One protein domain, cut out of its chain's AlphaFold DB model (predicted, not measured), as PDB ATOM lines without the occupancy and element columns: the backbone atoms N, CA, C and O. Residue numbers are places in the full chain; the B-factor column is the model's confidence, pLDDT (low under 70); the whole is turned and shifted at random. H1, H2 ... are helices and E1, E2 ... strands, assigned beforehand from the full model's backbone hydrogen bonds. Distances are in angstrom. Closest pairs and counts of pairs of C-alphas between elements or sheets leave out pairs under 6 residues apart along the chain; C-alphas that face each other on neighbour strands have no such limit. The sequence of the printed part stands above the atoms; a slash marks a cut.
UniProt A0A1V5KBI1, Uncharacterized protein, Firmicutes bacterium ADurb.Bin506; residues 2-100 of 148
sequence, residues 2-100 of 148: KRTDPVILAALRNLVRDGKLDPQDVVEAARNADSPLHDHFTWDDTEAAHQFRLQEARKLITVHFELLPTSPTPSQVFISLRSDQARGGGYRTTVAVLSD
ATOM      1  N   LYS A   2     -53.605 -17.789 -57.170       49.44
ATOM      2  CA  LYS A   2     -52.148 -17.615 -57.018       49.44
ATOM      3  C   LYS A   2     -51.550 -18.989 -56.695       49.44
ATOM      4  O   LYS A   2     -52.075 -19.677 -55.826       49.44
ATOM      5  N   ARG A   3     -50.541 -19.421 -57.458       58.66
ATOM      6  CA  ARG A   3     -49.801 -20.659 -57.176       58.66
ATOM      7  C   ARG A   3     -49.204 -20.545 -55.771       58.66
ATOM      8  O   ARG A   3     -48.578 -19.538 -55.464       58.66
ATOM      9  N   THR A   4     -49.438 -21.563 -54.954       72.56
ATOM     10  CA  THR A   4     -48.760 -21.798 -53.675       72.56
ATOM     11  C   THR A   4     -47.250 -21.820 -53.915       72.56
ATOM     12  O   THR A   4     -46.789 -22.582 -54.767       72.56
ATOM     13  N   ASP A   5     -46.497 -20.986 -53.198       88.25
ATOM     14  CA  ASP A   5     -45.037 -20.985 -53.274       88.25
ATOM     15  C   ASP A   5     -44.485 -22.211 -52.516       88.25
ATOM     16  O   ASP A   5     -44.775 -22.377 -51.323       88.25
ATOM     17  N   PRO A   6     -43.727 -23.103 -53.180       89.50
ATOM     18  CA  PRO A   6     -43.222 -24.318 -52.552       89.50
ATOM     19  C   PRO A   6     -42.202 -24.043 -51.438       89.50
ATOM     20  O   PRO A   6     -42.130 -24.833 -50.497       89.50
ATOM     21  N   VAL A   7     -41.444 -22.943 -51.507       92.56
ATOM     22  CA  VAL A   7     -40.434 -22.577 -50.501       92.56
ATOM     23  C   VAL A   7     -41.118 -22.124 -49.218       92.56
ATOM     24  O   VAL A   7     -40.813 -22.640 -48.140       92.56
ATOM     25  N   ILE A   8     -42.107 -21.233 -49.336       92.12
ATOM     26  CA  ILE A   8     -42.922 -20.780 -48.198       92.12
ATOM     27  C   ILE A   8     -43.622 -21.975 -47.559       92.12
ATOM     28  O   ILE A   8     -43.614 -22.137 -46.339       92.12
ATOM     29  N   LEU A   9     -44.205 -22.855 -48.377       92.44
ATOM     30  CA  LEU A   9     -44.931 -23.993 -47.844       92.44
ATOM     31  C   LEU A   9     -44.019 -24.994 -47.124       92.44
ATOM     32  O   LEU A   9     -44.408 -25.529 -46.085       92.44
ATOM     33  N   ALA A  10     -42.816 -25.239 -47.645       93.81
ATOM     34  CA  ALA A  10     -41.815 -26.053 -46.964       93.81
ATOM     35  C   ALA A  10     -41.421 -25.433 -45.612       93.81
ATOM     36  O   ALA A  10     -41.403 -26.139 -44.604       93.81
ATOM     37  N   ALA A  11     -41.202 -24.115 -45.566       94.69
ATOM     38  CA  ALA A  11     -40.917 -23.402 -44.324       94.69
ATOM     39  C   ALA A  11     -42.059 -23.552 -43.302       94.69
ATOM     40  O   ALA A  11     -41.807 -23.950 -42.168       94.69
ATOM     41  N   LEU A  12     -43.320 -23.343 -43.703       95.50
ATOM     42  CA  LEU A  12     -44.483 -23.522 -42.819       95.50
ATOM     43  C   LEU A  12     -44.628 -24.968 -42.318       95.50
ATOM     44  O   LEU A  12     -44.966 -25.188 -41.158       95.50
ATOM     45  N   ARG A  13     -44.360 -25.965 -43.171       94.88
ATOM     46  CA  ARG A  13     -44.392 -27.388 -42.787       94.88
ATOM     47  C   ARG A  13     -43.332 -27.730 -41.740       94.88
ATOM     48  O   ARG A  13     -43.633 -28.491 -40.827       94.88
ATOM     49  N   ASN A  14     -42.139 -27.143 -41.834       95.38
ATOM     50  CA  ASN A  14     -41.050 -27.365 -40.876       95.38
ATOM     51  C   ASN A  14     -41.337 -26.783 -39.481       95.38
ATOM     52  O   ASN A  14     -40.717 -27.199 -38.506       95.38
ATOM     53  N   LEU A  15     -42.277 -25.841 -39.378       95.75
ATOM     54  CA  LEU A  15     -42.697 -25.235 -38.111       95.75
ATOM     55  C   LEU A  15     -43.810 -26.018 -37.403       95.75
ATOM     56  O   LEU A  15     -44.170 -25.682 -36.279       95.75
ATOM     57  N   VAL A  16     -44.363 -27.061 -38.027       94.38
ATOM     58  CA  VAL A  16     -45.395 -27.900 -37.405       94.38
ATOM     59  C   VAL A  16     -44.786 -28.689 -36.242       94.38
ATOM     60  O   VAL A  16     -43.890 -29.509 -36.442       94.38
ATOM     61  N   ARG A  17     -45.319 -28.500 -35.032       91.56
ATOM     62  CA  ARG A  17     -44.945 -29.228 -33.809       91.56
ATOM     63  C   ARG A  17     -46.170 -29.930 -33.234       91.56
ATOM     64  O   ARG A  17     -47.267 -29.380 -33.250       91.56
ATOM     65  N   ASP A  18     -46.018 -31.182 -32.808       89.00
ATOM     66  CA  ASP A  18     -47.124 -32.017 -32.303       89.00
ATOM     67  C   ASP A  18     -48.356 -32.061 -33.240       89.00
ATOM     68  O   ASP A  18     -49.512 -32.127 -32.819       89.00
ATOM     69  N   GLY A  19     -48.104 -32.001 -34.555       90.44
ATOM     70  CA  GLY A  19     -49.137 -32.016 -35.596       90.44
ATOM     71  C   GLY A  19     -49.916 -30.705 -35.759       90.44
ATOM     72  O   GLY A  19     -50.921 -30.689 -36.477       90.44
ATOM     73  N   LYS A  20     -49.470 -29.618 -35.123       92.50
ATOM     74  CA  LYS A  20     -50.095 -28.296 -35.148       92.50
ATOM     75  C   LYS A  20     -49.066 -27.215 -35.514       92.50
ATOM     76  O   LYS A  20     -47.909 -27.275 -35.123       92.50
ATOM     77  N   LEU A  21     -49.497 -26.221 -36.277       95.62
ATOM     78  CA  LEU A  21     -48.767 -25.000 -36.586       95.62
ATOM     79  C   LEU A  21     -49.380 -23.850 -35.791       95.62
ATOM     80  O   LEU A  21     -50.568 -23.541 -35.969       95.62
ATOM     81  N   ASP A  22     -48.592 -23.235 -34.916       95.19
ATOM     82  CA  ASP A  22     -49.005 -22.056 -34.166       95.19
ATOM     83  C   ASP A  22     -48.603 -20.768 -34.909       95.19
ATOM     84  O   ASP A  22     -47.466 -20.661 -35.372       95.19
ATOM     85  N   PRO A  23     -49.496 -19.767 -35.048       94.25
ATOM     86  CA  PRO A  23     -49.133 -18.465 -35.604       94.25
ATOM     87  C   PRO A  23     -47.933 -17.808 -34.921       94.25
ATOM     88  O   PRO A  23     -47.183 -17.107 -35.596       94.25
ATOM     89  N   GLN A  24     -47.738 -18.027 -33.619       93.38
ATOM     90  CA  GLN A  24     -46.598 -17.462 -32.902       93.38
ATOM     91  C   GLN A  24     -45.271 -18.044 -33.403       93.38
ATOM     92  O   GLN A  24     -44.337 -17.284 -33.646       93.38
ATOM     93  N   ASP A  25     -45.207 -19.354 -33.662       94.44
ATOM     94  CA  ASP A  25     -44.012 -19.998 -34.226       94.44
ATOM     95  C   ASP A  25     -43.676 -19.444 -35.622       94.44
ATOM     96  O   ASP A  25     -42.507 -19.291 -35.974       94.44
ATOM     97  N   VAL A  26     -44.700 -19.093 -36.410       95.19
ATOM     98  CA  VAL A  26     -44.528 -18.469 -37.733       95.19
ATOM     99  C   VAL A  26     -43.968 -17.055 -37.612       95.19
ATOM    100  O   VAL A  26     -43.046 -16.716 -38.350       95.19
ATOM    101  N   VAL A  27     -44.482 -16.242 -36.681       94.00
ATOM    102  CA  VAL A  27     -43.943 -14.895 -36.424       94.00
ATOM    103  C   VAL A  27     -42.480 -14.981 -35.999       94.00
ATOM    104  O   VAL A  27     -41.648 -14.261 -36.546       94.00
ATOM    105  N   GLU A  28     -42.149 -15.871 -35.061       93.94
ATOM    106  CA  GLU A  28     -40.776 -16.029 -34.574       93.94
ATOM    107  C   GLU A  28     -39.823 -16.503 -35.680       93.94
ATOM    108  O   GLU A  28     -38.731 -15.958 -35.826       93.94
ATOM    109  N   ALA A  29     -40.250 -17.436 -36.534       94.25
ATOM    110  CA  ALA A  29     -39.463 -17.863 -37.690       94.25
ATOM    111  C   ALA A  29     -39.305 -16.770 -38.762       94.25
ATOM    112  O   ALA A  29     -38.297 -16.744 -39.469       94.25
ATOM    113  N   ALA A  30     -40.284 -15.872 -38.904       94.19
ATOM    114  CA  ALA A  30     -40.235 -14.767 -39.857       94.19
ATOM    115  C   ALA A  30     -39.370 -13.589 -39.382       94.19
ATOM    116  O   ALA A  30     -38.977 -12.768 -40.205       94.19
ATOM    117  N   ARG A  31     -39.035 -13.495 -38.083       92.25
ATOM    118  CA  ARG A  31     -38.160 -12.430 -37.544       92.25
ATOM    119  C   ARG A  31     -36.784 -12.398 -38.191       92.25
ATOM    120  O   ARG A  31     -36.193 -11.329 -38.298       92.25
ATOM    121  N   ASN A  32     -36.264 -13.556 -38.590       92.81
ATOM    122  CA  ASN A  32     -34.997 -13.623 -39.302       92.81
ATOM    123  C   ASN A  32     -35.171 -13.052 -40.719       92.81
ATOM    124  O   ASN A  32     -36.000 -13.562 -41.466       92.81
ATOM    125  N   ALA A  33     -34.372 -12.048 -41.087       91.75
ATOM    126  CA  ALA A  33     -34.391 -11.431 -42.414       91.75
ATOM    127  C   ALA A  33     -34.064 -12.415 -43.553       91.75
ATOM    128  O   ALA A  33     -34.562 -12.254 -44.661       91.75
ATOM    129  N   ASP A  34     -33.295 -13.472 -43.272       92.75
ATOM    130  CA  ASP A  34     -32.990 -14.532 -44.245       92.75
ATOM    131  C   ASP A  34     -34.125 -15.565 -44.377       92.75
ATOM    132  O   ASP A  34     -34.058 -16.494 -45.187       92.75
ATOM    133  N   SER A  35     -35.167 -15.458 -43.548       93.38
ATOM    134  CA  SER A  35     -36.316 -16.353 -43.610       93.38
ATOM    135  C   SER A  35     -37.132 -16.067 -44.868       93.38
ATOM    136  O   SER A  35     -37.522 -14.921 -45.089       93.38
ATOM    137  N   PRO A  36     -37.546 -17.094 -45.633       93.75
ATOM    138  CA  PRO A  36     -38.463 -16.900 -46.757       93.75
ATOM    139  C   PRO A  36     -39.843 -16.376 -46.320       93.75
ATOM    140  O   PRO A  36     -40.672 -16.037 -47.157       93.75
ATOM    141  N   LEU A  37     -40.119 -16.345 -45.011       94.12
ATOM    142  CA  LEU A  37     -41.347 -15.801 -44.447       94.12
ATOM    143  C   LEU A  37     -41.242 -14.299 -44.144       94.12
ATOM    144  O   LEU A  37     -42.281 -13.679 -43.953       94.12
ATOM    145  N   HIS A  38     -40.035 -13.724 -44.082       92.81
ATOM    146  CA  HIS A  38     -39.789 -12.381 -43.543       92.81
ATOM    147  C   HIS A  38     -40.592 -11.287 -44.251       92.81
ATOM    148  O   HIS A  38     -41.303 -10.522 -43.599       92.81
ATOM    149  N   ASP A  39     -40.556 -11.290 -45.583       90.94
ATOM    150  CA  ASP A  39     -41.196 -10.282 -46.439       90.94
ATOM    151  C   ASP A  39     -42.735 -10.356 -46.438       90.94
ATOM    152  O   ASP A  39     -43.417  -9.531 -47.050       90.94
ATOM    153  N   HIS A  40     -43.310 -11.349 -45.754       89.44
ATOM    154  CA  HIS A  40     -44.753 -11.473 -45.560       89.44
ATOM    155  C   HIS A  40     -45.260 -10.776 -44.290       89.44
ATOM    156  O   HIS A  40     -46.460 -10.856 -44.015       89.44
ATOM    157  N   PHE A  41     -44.372 -10.118 -43.539       90.19
ATOM    158  CA  PHE A  41     -44.682  -9.438 -42.285       90.19
ATOM    159  C   PHE A  41     -44.291  -7.966 -42.310       90.19
ATOM    160  O   PHE A  41     -43.333  -7.556 -42.962       90.19
ATOM    161  N   THR A  42     -45.018  -7.183 -41.521       86.69
ATOM    162  CA  THR A  42     -44.697  -5.787 -41.248       86.69
ATOM    163  C   THR A  42     -43.928  -5.681 -39.931       86.69
ATOM    164  O   THR A  42     -44.430  -6.053 -38.867       86.69
ATOM    165  N   TRP A  43     -42.707  -5.150 -40.003       87.19
ATOM    166  CA  TRP A  43     -41.800  -4.970 -38.867       87.19
ATOM    167  C   TRP A  43     -41.783  -3.503 -38.412       87.19
ATOM    168  O   TRP A  43     -40.814  -2.787 -38.643       87.19
ATOM    169  N   ASP A  44     -42.882  -3.048 -37.801       79.88
ATOM    170  CA  ASP A  44     -42.913  -1.822 -36.985       79.88
ATOM    171  C   ASP A  44     -42.997  -2.193 -35.492       79.88
ATOM    172  O   ASP A  44     -43.533  -3.249 -35.148       79.88
ATOM    173  N   ASP A  45     -42.435  -1.363 -34.607       68.50
ATOM    174  CA  ASP A  45     -42.274  -1.656 -33.170       68.50
ATOM    175  C   ASP A  45     -43.379  -1.062 -32.268       68.50
ATOM    176  O   ASP A  45     -43.155  -0.743 -31.099       68.50
ATOM    177  N   THR A  46     -44.603  -0.902 -32.770       76.00
ATOM    178  CA  THR A  46     -45.736  -0.458 -31.939       76.00
ATOM    179  C   THR A  46     -46.365  -1.609 -31.136       76.00
ATOM    180  O   THR A  46     -46.303  -2.774 -31.520       76.00
ATOM    181  N   GLU A  47     -47.056  -1.312 -30.026       61.97
ATOM    182  CA  GLU A  47     -47.805  -2.325 -29.242       61.97
ATOM    183  C   GLU A  47     -48.869  -3.053 -30.099       61.97
ATOM    184  O   GLU A  47     -49.134  -4.245 -29.933       61.97
ATOM    185  N   ALA A  48     -49.434  -2.363 -31.098       69.12
ATOM    186  CA  ALA A  48     -50.357  -2.949 -32.071       69.12
ATOM    187  C   ALA A  48     -49.675  -3.943 -33.036       69.12
ATOM    188  O   ALA A  48     -50.351  -4.792 -33.627       69.12
ATOM    189  N   ALA A  49     -48.346  -3.894 -33.165       79.75
ATOM    190  CA  ALA A  49     -47.603  -4.681 -34.135       79.75
ATOM    191  C   ALA A  49     -47.592  -6.177 -33.822       79.75
ATOM    192  O   ALA A  49     -47.529  -6.988 -34.742       79.75
ATOM    193  N   HIS A  50     -47.662  -6.595 -32.553       83.69
ATOM    194  CA  HIS A  50     -47.647  -8.028 -32.237       83.69
ATOM    195  C   HIS A  50     -48.941  -8.727 -32.681       83.69
ATOM    196  O   HIS A  50     -48.900  -9.743 -33.375       83.69
ATOM    197  N   GLN A  51     -50.104  -8.163 -32.335       85.25
ATOM    198  CA  GLN A  51     -51.389  -8.717 -32.776       85.25
ATOM    199  C   GLN A  51     -51.553  -8.620 -34.294       85.25
ATOM    200  O   GLN A  51     -52.102  -9.541 -34.903       85.25
ATOM    201  N   PHE A  52     -51.034  -7.551 -34.904       89.62
ATOM    202  CA  PHE A  52     -50.999  -7.405 -36.354       89.62
ATOM    203  C   PHE A  52     -50.167  -8.510 -37.019       89.62
ATOM    204  O   PHE A  52     -50.682  -9.222 -37.880       89.62
ATOM    205  N   ARG A  53     -48.948  -8.769 -36.534       90.62
ATOM    206  CA  ARG A  53     -48.103  -9.866 -37.030       90.62
ATOM    207  C   ARG A  53     -48.764 -11.228 -36.848       90.62
ATOM    208  O   ARG A  53     -48.755 -12.042 -37.763       90.62
ATOM    209  N   LEU A  54     -49.442 -11.486 -35.728       92.12
ATOM    210  CA  LEU A  54     -50.214 -12.727 -35.582       92.12
ATOM    211  C   LEU A  54     -51.340 -12.844 -36.624       92.12
ATOM    212  O   LEU A  54     -51.653 -13.949 -37.068       92.12
ATOM    213  N   GLN A  55     -51.976 -11.741 -37.024       91.12
ATOM    214  CA  GLN A  55     -52.946 -11.759 -38.122       91.12
ATOM    215  C   GLN A  55     -52.278 -12.008 -39.480       91.12
ATOM    216  O   GLN A  55     -52.801 -12.808 -40.259       91.12
ATOM    217  N   GLU A  56     -51.121 -11.398 -39.749       92.19
ATOM    218  CA  GLU A  56     -50.319 -11.666 -40.950       92.19
ATOM    219  C   GLU A  56     -49.915 -13.144 -41.028       92.19
ATOM    220  O   GLU A  56     -50.137 -13.784 -42.057       92.19
ATOM    221  N   ALA A  57     -49.479 -13.738 -39.913       93.50
ATOM    222  CA  ALA A  57     -49.197 -15.168 -39.810       93.50
ATOM    223  C   ALA A  57     -50.433 -16.023 -40.122       93.50
ATOM    224  O   ALA A  57     -50.376 -16.917 -40.965       93.50
ATOM    225  N   ARG A  58     -51.587 -15.742 -39.501       93.62
ATOM    226  CA  ARG A  58     -52.844 -16.473 -39.776       93.62
ATOM    227  C   ARG A  58     -53.247 -16.381 -41.249       93.62
ATOM    228  O   ARG A  58     -53.695 -17.370 -41.835       93.62
ATOM    229  N   LYS A  59     -53.075 -15.214 -41.870       92.75
ATOM    230  CA  LYS A  59     -53.332 -15.023 -43.300       92.75
ATOM    231  C   LYS A  59     -52.355 -15.848 -44.133       92.75
ATOM    232  O   LYS A  59     -52.795 -16.581 -45.012       92.75
ATOM    233  N   LEU A  60     -51.062 -15.799 -43.822       92.88
ATOM    234  CA  LEU A  60     -50.031 -16.558 -44.526       92.88
ATOM    235  C   LEU A  60     -50.293 -18.070 -44.459       92.88
ATOM    236  O   LEU A  60     -50.210 -18.753 -45.473       92.88
ATOM    237  N   ILE A  61     -50.704 -18.592 -43.304       92.38
ATOM    238  CA  ILE A  61     -51.031 -20.017 -43.142       92.38
ATOM    239  C   ILE A  61     -52.240 -20.425 -44.006       92.38
ATOM    240  O   ILE A  61     -52.251 -21.507 -44.594       92.38
ATOM    241  N   THR A  62     -53.263 -19.572 -44.106       91.25
ATOM    242  CA  THR A  62     -54.564 -19.938 -44.698       91.25
ATOM    243  C   THR A  62     -54.653 -19.762 -46.217       91.25
ATOM    244  O   THR A  62     -55.532 -20.348 -46.845       91.25
ATOM    245  N   VAL A  63     -53.743 -19.007 -46.843       91.00
ATOM    246  CA  VAL A  63     -53.785 -18.720 -48.294       91.00
ATOM    247  C   VAL A  63     -53.196 -19.818 -49.189       91.00
ATOM    248  O   VAL A  63     -53.279 -19.706 -50.413       91.00
ATOM    249  N   HIS A  64     -52.613 -20.871 -48.618       88.50
ATOM    250  CA  HIS A  64     -51.960 -21.943 -49.371       88.50
ATOM    251  C   HIS A  64     -52.927 -23.095 -49.671       88.50
ATOM    252  O   HIS A  64     -53.545 -23.654 -48.761       88.50
ATOM    253  N   PHE A  65     -53.022 -23.480 -50.949       88.62
ATOM    254  CA  PHE A  65     -53.885 -24.559 -51.441       88.62
ATOM    255  C   PHE A  65     -53.079 -25.575 -52.258       88.62
ATOM    256  O   PHE A  65     -52.211 -25.203 -53.047       88.62
ATOM    257  N   GLU A  66     -53.401 -26.857 -52.118       86.50
ATOM    258  CA  GLU A  66     -52.818 -27.949 -52.902       86.50
ATOM    259  C   GLU A  66     -53.918 -28.868 -53.439       86.50
ATOM    260  O   GLU A  66     -54.983 -29.025 -52.835       86.50
ATOM    261  N   LEU A  67     -53.665 -29.487 -54.593       84.06
ATOM    262  CA  LEU A  67     -54.526 -30.548 -55.099       84.06
ATOM    263  C   LEU A  67     -54.233 -31.825 -54.309       84.06
ATOM    264  O   LEU A  67     -53.147 -32.393 -54.416       84.06
ATOM    265  N   LEU A  68     -55.199 -32.267 -53.509       79.56
ATOM    266  CA  LEU A  68     -55.091 -33.534 -52.796       79.56
ATOM    267  C   LEU A  68     -55.433 -34.688 -53.748       79.56
ATOM    268  O   LEU A  68     -56.391 -34.557 -54.507       79.56
ATOM    269  N   PRO A  69     -54.757 -35.851 -53.667       76.12
ATOM    270  CA  PRO A  69     -55.084 -37.012 -54.505       76.12
ATOM    271  C   PRO A  69     -56.547 -37.465 -54.392       76.12
ATOM    272  O   PRO A  69     -57.093 -38.093 -55.292       76.12
ATOM    273  N   THR A  70     -57.181 -37.156 -53.262       73.69
ATOM    274  CA  THR A  70     -58.548 -37.544 -52.913       73.69
ATOM    275  C   THR A  70     -59.608 -36.513 -53.309       73.69
ATOM    276  O   THR A  70     -60.788 -36.755 -53.056       73.69
ATOM    277  N   SER A  71     -59.227 -35.375 -53.903       75.38
ATOM    278  CA  SER A  71     -60.151 -34.292 -54.257       75.38
ATOM    279  C   SER A  71     -59.879 -33.750 -55.665       75.38
ATOM    280  O   SER A  71     -58.738 -33.410 -55.972       75.38
ATOM    281  N   PRO A  72     -60.912 -33.578 -56.513       78.38
ATOM    282  CA  PRO A  72     -60.757 -32.940 -57.821       78.38
ATOM    283  C   PRO A  72     -60.542 -31.422 -57.719       78.38
ATOM    284  O   PRO A  72     -60.210 -30.781 -58.713       78.38
ATOM    285  N   THR A  73     -60.746 -30.833 -56.536       82.81
ATOM    286  CA  THR A  73     -60.555 -29.403 -56.286       82.81
ATOM    287  C   THR A  73     -59.397 -29.152 -55.315       82.81
ATOM    288  O   THR A  73     -59.243 -29.889 -54.329       82.81
ATOM    289  N   PRO A  74     -58.595 -28.094 -55.551       85.94
ATOM    290  CA  PRO A  74     -57.586 -27.638 -54.605       85.94
ATOM    291  C   PRO A  74     -58.196 -27.402 -53.224       85.94
ATOM    292  O   PRO A  74     -59.230 -26.751 -53.093       85.94
ATOM    293  N   SER A  75     -57.543 -27.936 -52.200       86.88
ATOM    294  CA  SER A  75     -57.941 -27.797 -50.803       86.88
ATOM    295  C   SER A  75     -56.882 -27.005 -50.053       86.88
ATOM    296  O   SER A  75     -55.701 -27.057 -50.396       86.88
ATOM    297  N   GLN A  76     -57.299 -26.261 -49.032       89.62
ATOM    298  CA  GLN A  76     -56.375 -25.532 -48.169       89.62
ATOM    299  C   GLN A  76     -55.375 -26.515 -47.548       89.62
ATOM    300  O   GLN A  76     -55.759 -27.632 -47.204       89.62
ATOM    301  N   VAL A  77     -54.104 -26.135 -47.414       92.06
ATOM    302  CA  VAL A  77     -53.072 -27.044 -46.876       92.06
ATOM    303  C   VAL A  77     -53.169 -27.176 -45.357       92.06
ATOM    304  O   VAL A  77     -52.926 -28.254 -44.813       92.06
ATOM    305  N   PHE A  78     -53.563 -26.098 -44.683       94.62
ATOM    306  CA  PHE A  78     -53.681 -26.019 -43.233       94.62
ATOM    307  C   PHE A  78     -55.106 -25.645 -42.830       94.62
ATOM    308  O   PHE A  78     -55.629 -24.656 -43.326       94.62
ATOM    309  N   ILE A  79     -55.729 -26.378 -41.911       94.50
ATOM    310  CA  ILE A  79     -57.093 -26.132 -41.418       94.50
ATOM    311  C   ILE A  79     -57.061 -26.033 -39.893       94.50
ATOM    312  O   ILE A  79     -56.326 -26.763 -39.235       94.50
ATOM    313  N   SER A  80     -57.865 -25.139 -39.323       95.12
ATOM    314  CA  SER A  80     -58.052 -25.032 -37.874       95.12
ATOM    315  C   SER A  80     -59.390 -25.655 -37.480       95.12
ATOM    316  O   SER A  80     -60.437 -25.209 -37.964       95.12
ATOM    317  N   LEU A  81     -59.364 -26.678 -36.624       94.94
ATOM    318  CA  LEU A  81     -60.577 -27.308 -36.097       94.94
ATOM    319  C   LEU A  81     -61.165 -26.477 -34.948       94.94
ATOM    320  O   LEU A  81     -60.446 -25.730 -34.281       94.94
ATOM    321  N   ARG A  82     -62.469 -26.620 -34.670       92.62
ATOM    322  CA  ARG A  82     -63.107 -25.936 -33.524       92.62
ATOM    323  C   ARG A  82     -62.402 -26.263 -32.199       92.62
ATOM    324  O   ARG A  82     -62.247 -25.380 -31.359       92.62
ATOM    325  N   SER A  83     -61.948 -27.501 -32.011       92.75
ATOM    326  CA  SER A  83     -61.204 -27.929 -30.823       92.75
ATOM    327  C   SER A  83     -59.845 -27.239 -30.688       92.75
ATOM    328  O   SER A  83     -59.447 -26.916 -29.567       92.75
ATOM    329  N   ASP A  84     -59.168 -26.948 -31.802       91.94
ATOM    330  CA  ASP A  84     -57.927 -26.170 -31.808       91.94
ATOM    331  C   ASP A  84     -58.218 -24.722 -31.397       91.94
ATOM    332  O   ASP A  84     -57.584 -24.190 -30.489       91.94
ATOM    333  N   GLN A  85     -59.253 -24.110 -31.984       88.25
ATOM    334  CA  GLN A  85     -59.698 -22.747 -31.662       88.25
ATOM    335  C   GLN A  85     -60.046 -22.580 -30.178       88.25
ATOM    336  O   GLN A  85     -59.638 -21.600 -29.558       88.25
ATOM    337  N   ALA A  86     -60.725 -23.564 -29.586       88.31
ATOM    338  CA  ALA A  86     -61.062 -23.568 -28.165       88.31
ATOM    339  C   ALA A  86     -59.834 -23.688 -27.239       88.31
ATOM    340  O   ALA A  86     -59.917 -23.334 -26.065       88.31
ATOM    341  N   ARG A  87     -58.695 -24.180 -27.746       86.69
ATOM    342  CA  ARG A  87     -57.450 -24.420 -26.993       86.69
ATOM    343  C   ARG A  87     -56.334 -23.437 -27.362       86.69
ATOM    344  O   ARG A  87     -55.160 -23.799 -27.363       86.69
ATOM    345  N   GLY A  88     -56.695 -22.203 -27.706       81.31
ATOM    346  CA  GLY A  88     -55.730 -21.157 -28.064       81.31
ATOM    347  C   GLY A  88     -55.383 -21.085 -29.554       81.31
ATOM    348  O   GLY A  88     -54.530 -20.295 -29.941       81.31
ATOM    349  N   GLY A  89     -56.061 -21.851 -30.413       88.75
ATOM    350  CA  GLY A  89     -55.956 -21.746 -31.868       88.75
ATOM    351  C   GLY A  89     -55.007 -22.750 -32.513       88.75
ATOM    352  O   GLY A  89     -54.813 -23.858 -32.019       88.75
ATOM    353  N   GLY A  90     -54.445 -22.323 -33.647       91.25
ATOM    354  CA  GLY A  90     -53.501 -23.025 -34.517       91.25
ATOM    355  C   GLY A  90     -54.126 -23.987 -35.524       91.25
ATOM    356  O   GLY A  90     -55.348 -24.126 -35.623       91.25
ATOM    357  N   TYR A  91     -53.257 -24.564 -36.348       95.69
ATOM    358  CA  TYR A  91     -53.642 -25.167 -37.618       95.69
ATOM    359  C   TYR A  91     -53.023 -26.543 -37.797       95.69
ATOM    360  O   TYR A  91     -51.851 -26.752 -37.520       95.69
ATOM    361  N   ARG A  92     -53.792 -27.483 -38.324       95.25
ATOM    362  CA  ARG A  92     -53.344 -28.836 -38.656       95.25
ATOM    363  C   ARG A  92     -53.226 -28.967 -40.161       95.25
ATOM    364  O   ARG A  92     -53.938 -28.286 -40.897       95.25
ATOM    365  N   THR A  93     -52.371 -29.859 -40.647       94.12
ATOM    366  CA  THR A  93     -52.369 -30.155 -42.083       94.12
ATOM    367  C   THR A  93     -53.662 -30.863 -42.476       94.12
ATOM    368  O   THR A  93     -54.144 -31.758 -41.777       94.12
ATOM    369  N   THR A  94     -54.221 -30.501 -43.625       92.81
ATOM    370  CA  THR A  94     -55.460 -31.105 -44.132       92.81
ATOM    371  C   THR A  94     -55.313 -32.612 -44.318       92.81
ATOM    372  O   THR A  94     -56.231 -33.363 -44.007       92.81
ATOM    373  N   VAL A  95     -54.135 -33.084 -44.738       91.31
ATOM    374  CA  VAL A  95     -53.840 -34.520 -44.859       91.31
ATOM    375  C   VAL A  95     -53.926 -35.236 -43.507       91.31
ATOM    376  O   VAL A  95     -54.530 -36.308 -43.441       91.31
ATOM    377  N   ALA A  96     -53.392 -34.653 -42.428       92.31
ATOM    378  CA  ALA A  96     -53.488 -35.244 -41.092       92.31
ATOM    379  C   ALA A  96     -54.944 -35.282 -40.600       92.31
ATOM    380  O   ALA A  96     -55.407 -36.316 -40.124       92.31
ATOM    381  N   VAL A  97     -55.688 -34.186 -40.790       94.25
ATOM    382  CA  VAL A  97     -57.107 -34.098 -40.403       94.25
ATOM    383  C   VAL A  97     -57.959 -35.120 -41.155       94.25
ATOM    384  O   VAL A  97     -58.814 -35.765 -40.554       94.25
ATOM    385  N   LEU A  98     -57.737 -35.288 -42.462       92.12
ATOM    386  CA  LEU A  98     -58.500 -36.233 -43.281       92.12
ATOM    387  C   LEU A  98     -58.129 -37.699 -43.013       92.12
ATOM    388  O   LEU A  98     -58.987 -38.567 -43.185       92.12
ATOM    389  N   SER A  99     -56.890 -37.976 -42.602       91.94
ATOM    390  CA  SER A  99     -56.419 -39.336 -42.294       91.94
ATOM    391  C   SER A  99     -56.905 -39.848 -40.933       91.94
ATOM    392  O   SER A  99     -57.067 -41.054 -40.755       91.94
ATOM    393  N   ASP A 100     -57.183 -38.956 -39.978       95.19
ATOM    394  CA  ASP A 100     -57.687 -39.328 -38.656       95.19
ATOM    395  C   ASP A 100     -59.223 -39.320 -38.598       95.19
ATOM    396  O   ASP A 100     -59.898 -38.345 -38.931       95.19
TER     397      ASP A 100
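This is residues 2 to 100 of the 148 residues of an uncharacterized protein of Firmicutes bacterium ADurb.Bin506 (UniProt A0A1V5KBI1). A long helix, H3, and a small hairpin of two short strands, E1 and E2, follow each other along the longest axis of the domain; H2 packs across H3, and H1 sits near both helices. After the hairpin the chain runs out to the short helix H4 and folds back, with residues 78 to 79 paired antiparallel to residues 92 to 93, before H5 near the printed part's end. The printed part has 99 residues with five named helices and two named strands, in the order H1, H2, H3, E1, E2, H4, H5; the sheet's order is E1 - E2, antiparallel. The class is mostly helix, though under half of the residues are in named elements. The whole is compact, with a radius of gyration of the C-alphas of 13.8 A and spans of 44 by 31 by 20 A.

H1, residues 6 to 14, begins with C-alpha 6 at (-43.222, -24.318, -52.552) and is 12.3 A long from first to last C-alpha. H2, residues 23 to 30, is 10.5 A long. H3, residues 48 to 62, is the longest helix at 21.6 A, with C-alpha 48 at (-50.357, -2.949, -32.071). E1 is residues 65 to 67 and E2 residues 74 to 76. H4 is residues 82 to 86. H5, residues 94 to 99, ends with C-alpha 99 at (-56.419, -39.336, -42.294).

H1 is close to H2 but not clearly touching, with the closest C-alphas, Leu 12 and Val 26, 7.2 A apart; they run opposite ways at a steep tilt of 58 degrees. H1 is also close to H3 but not clearly touching: the closest C-alphas, Leu 12 and Ile 61, are 7.4 A apart, and the lines are only just about perpendicular, at 71 degrees. H2 and H3 touch, about perpendicular at 84 degrees, with the closest C-alphas, Pro 23 and Ala 57, 5.3 A apart. E1 and E2 form an antiparallel hairpin; N 66 and O 75, and N 75 and O 66, are each 2.9 A apart, within hydrogen-bond range. The closest C-alphas of E2 and H5, Gln 76 and Thr 94, are 6.9 A apart. H4 is apart from H3 and from H5, among others. In H1, H2, H3, H4 and H5 every O i to N i+4 pair is within hydrogen-bond range.

The two C-alphas farthest apart, Thr 46 and Thr 70, are 44.5 A apart. The printed part has no cut. The link from H2 to H3, residues 31 to 47, is long. The mean pLDDT of the printed part is 88.8; residues 2 to 3, 45 and 47 to 48 are under 70.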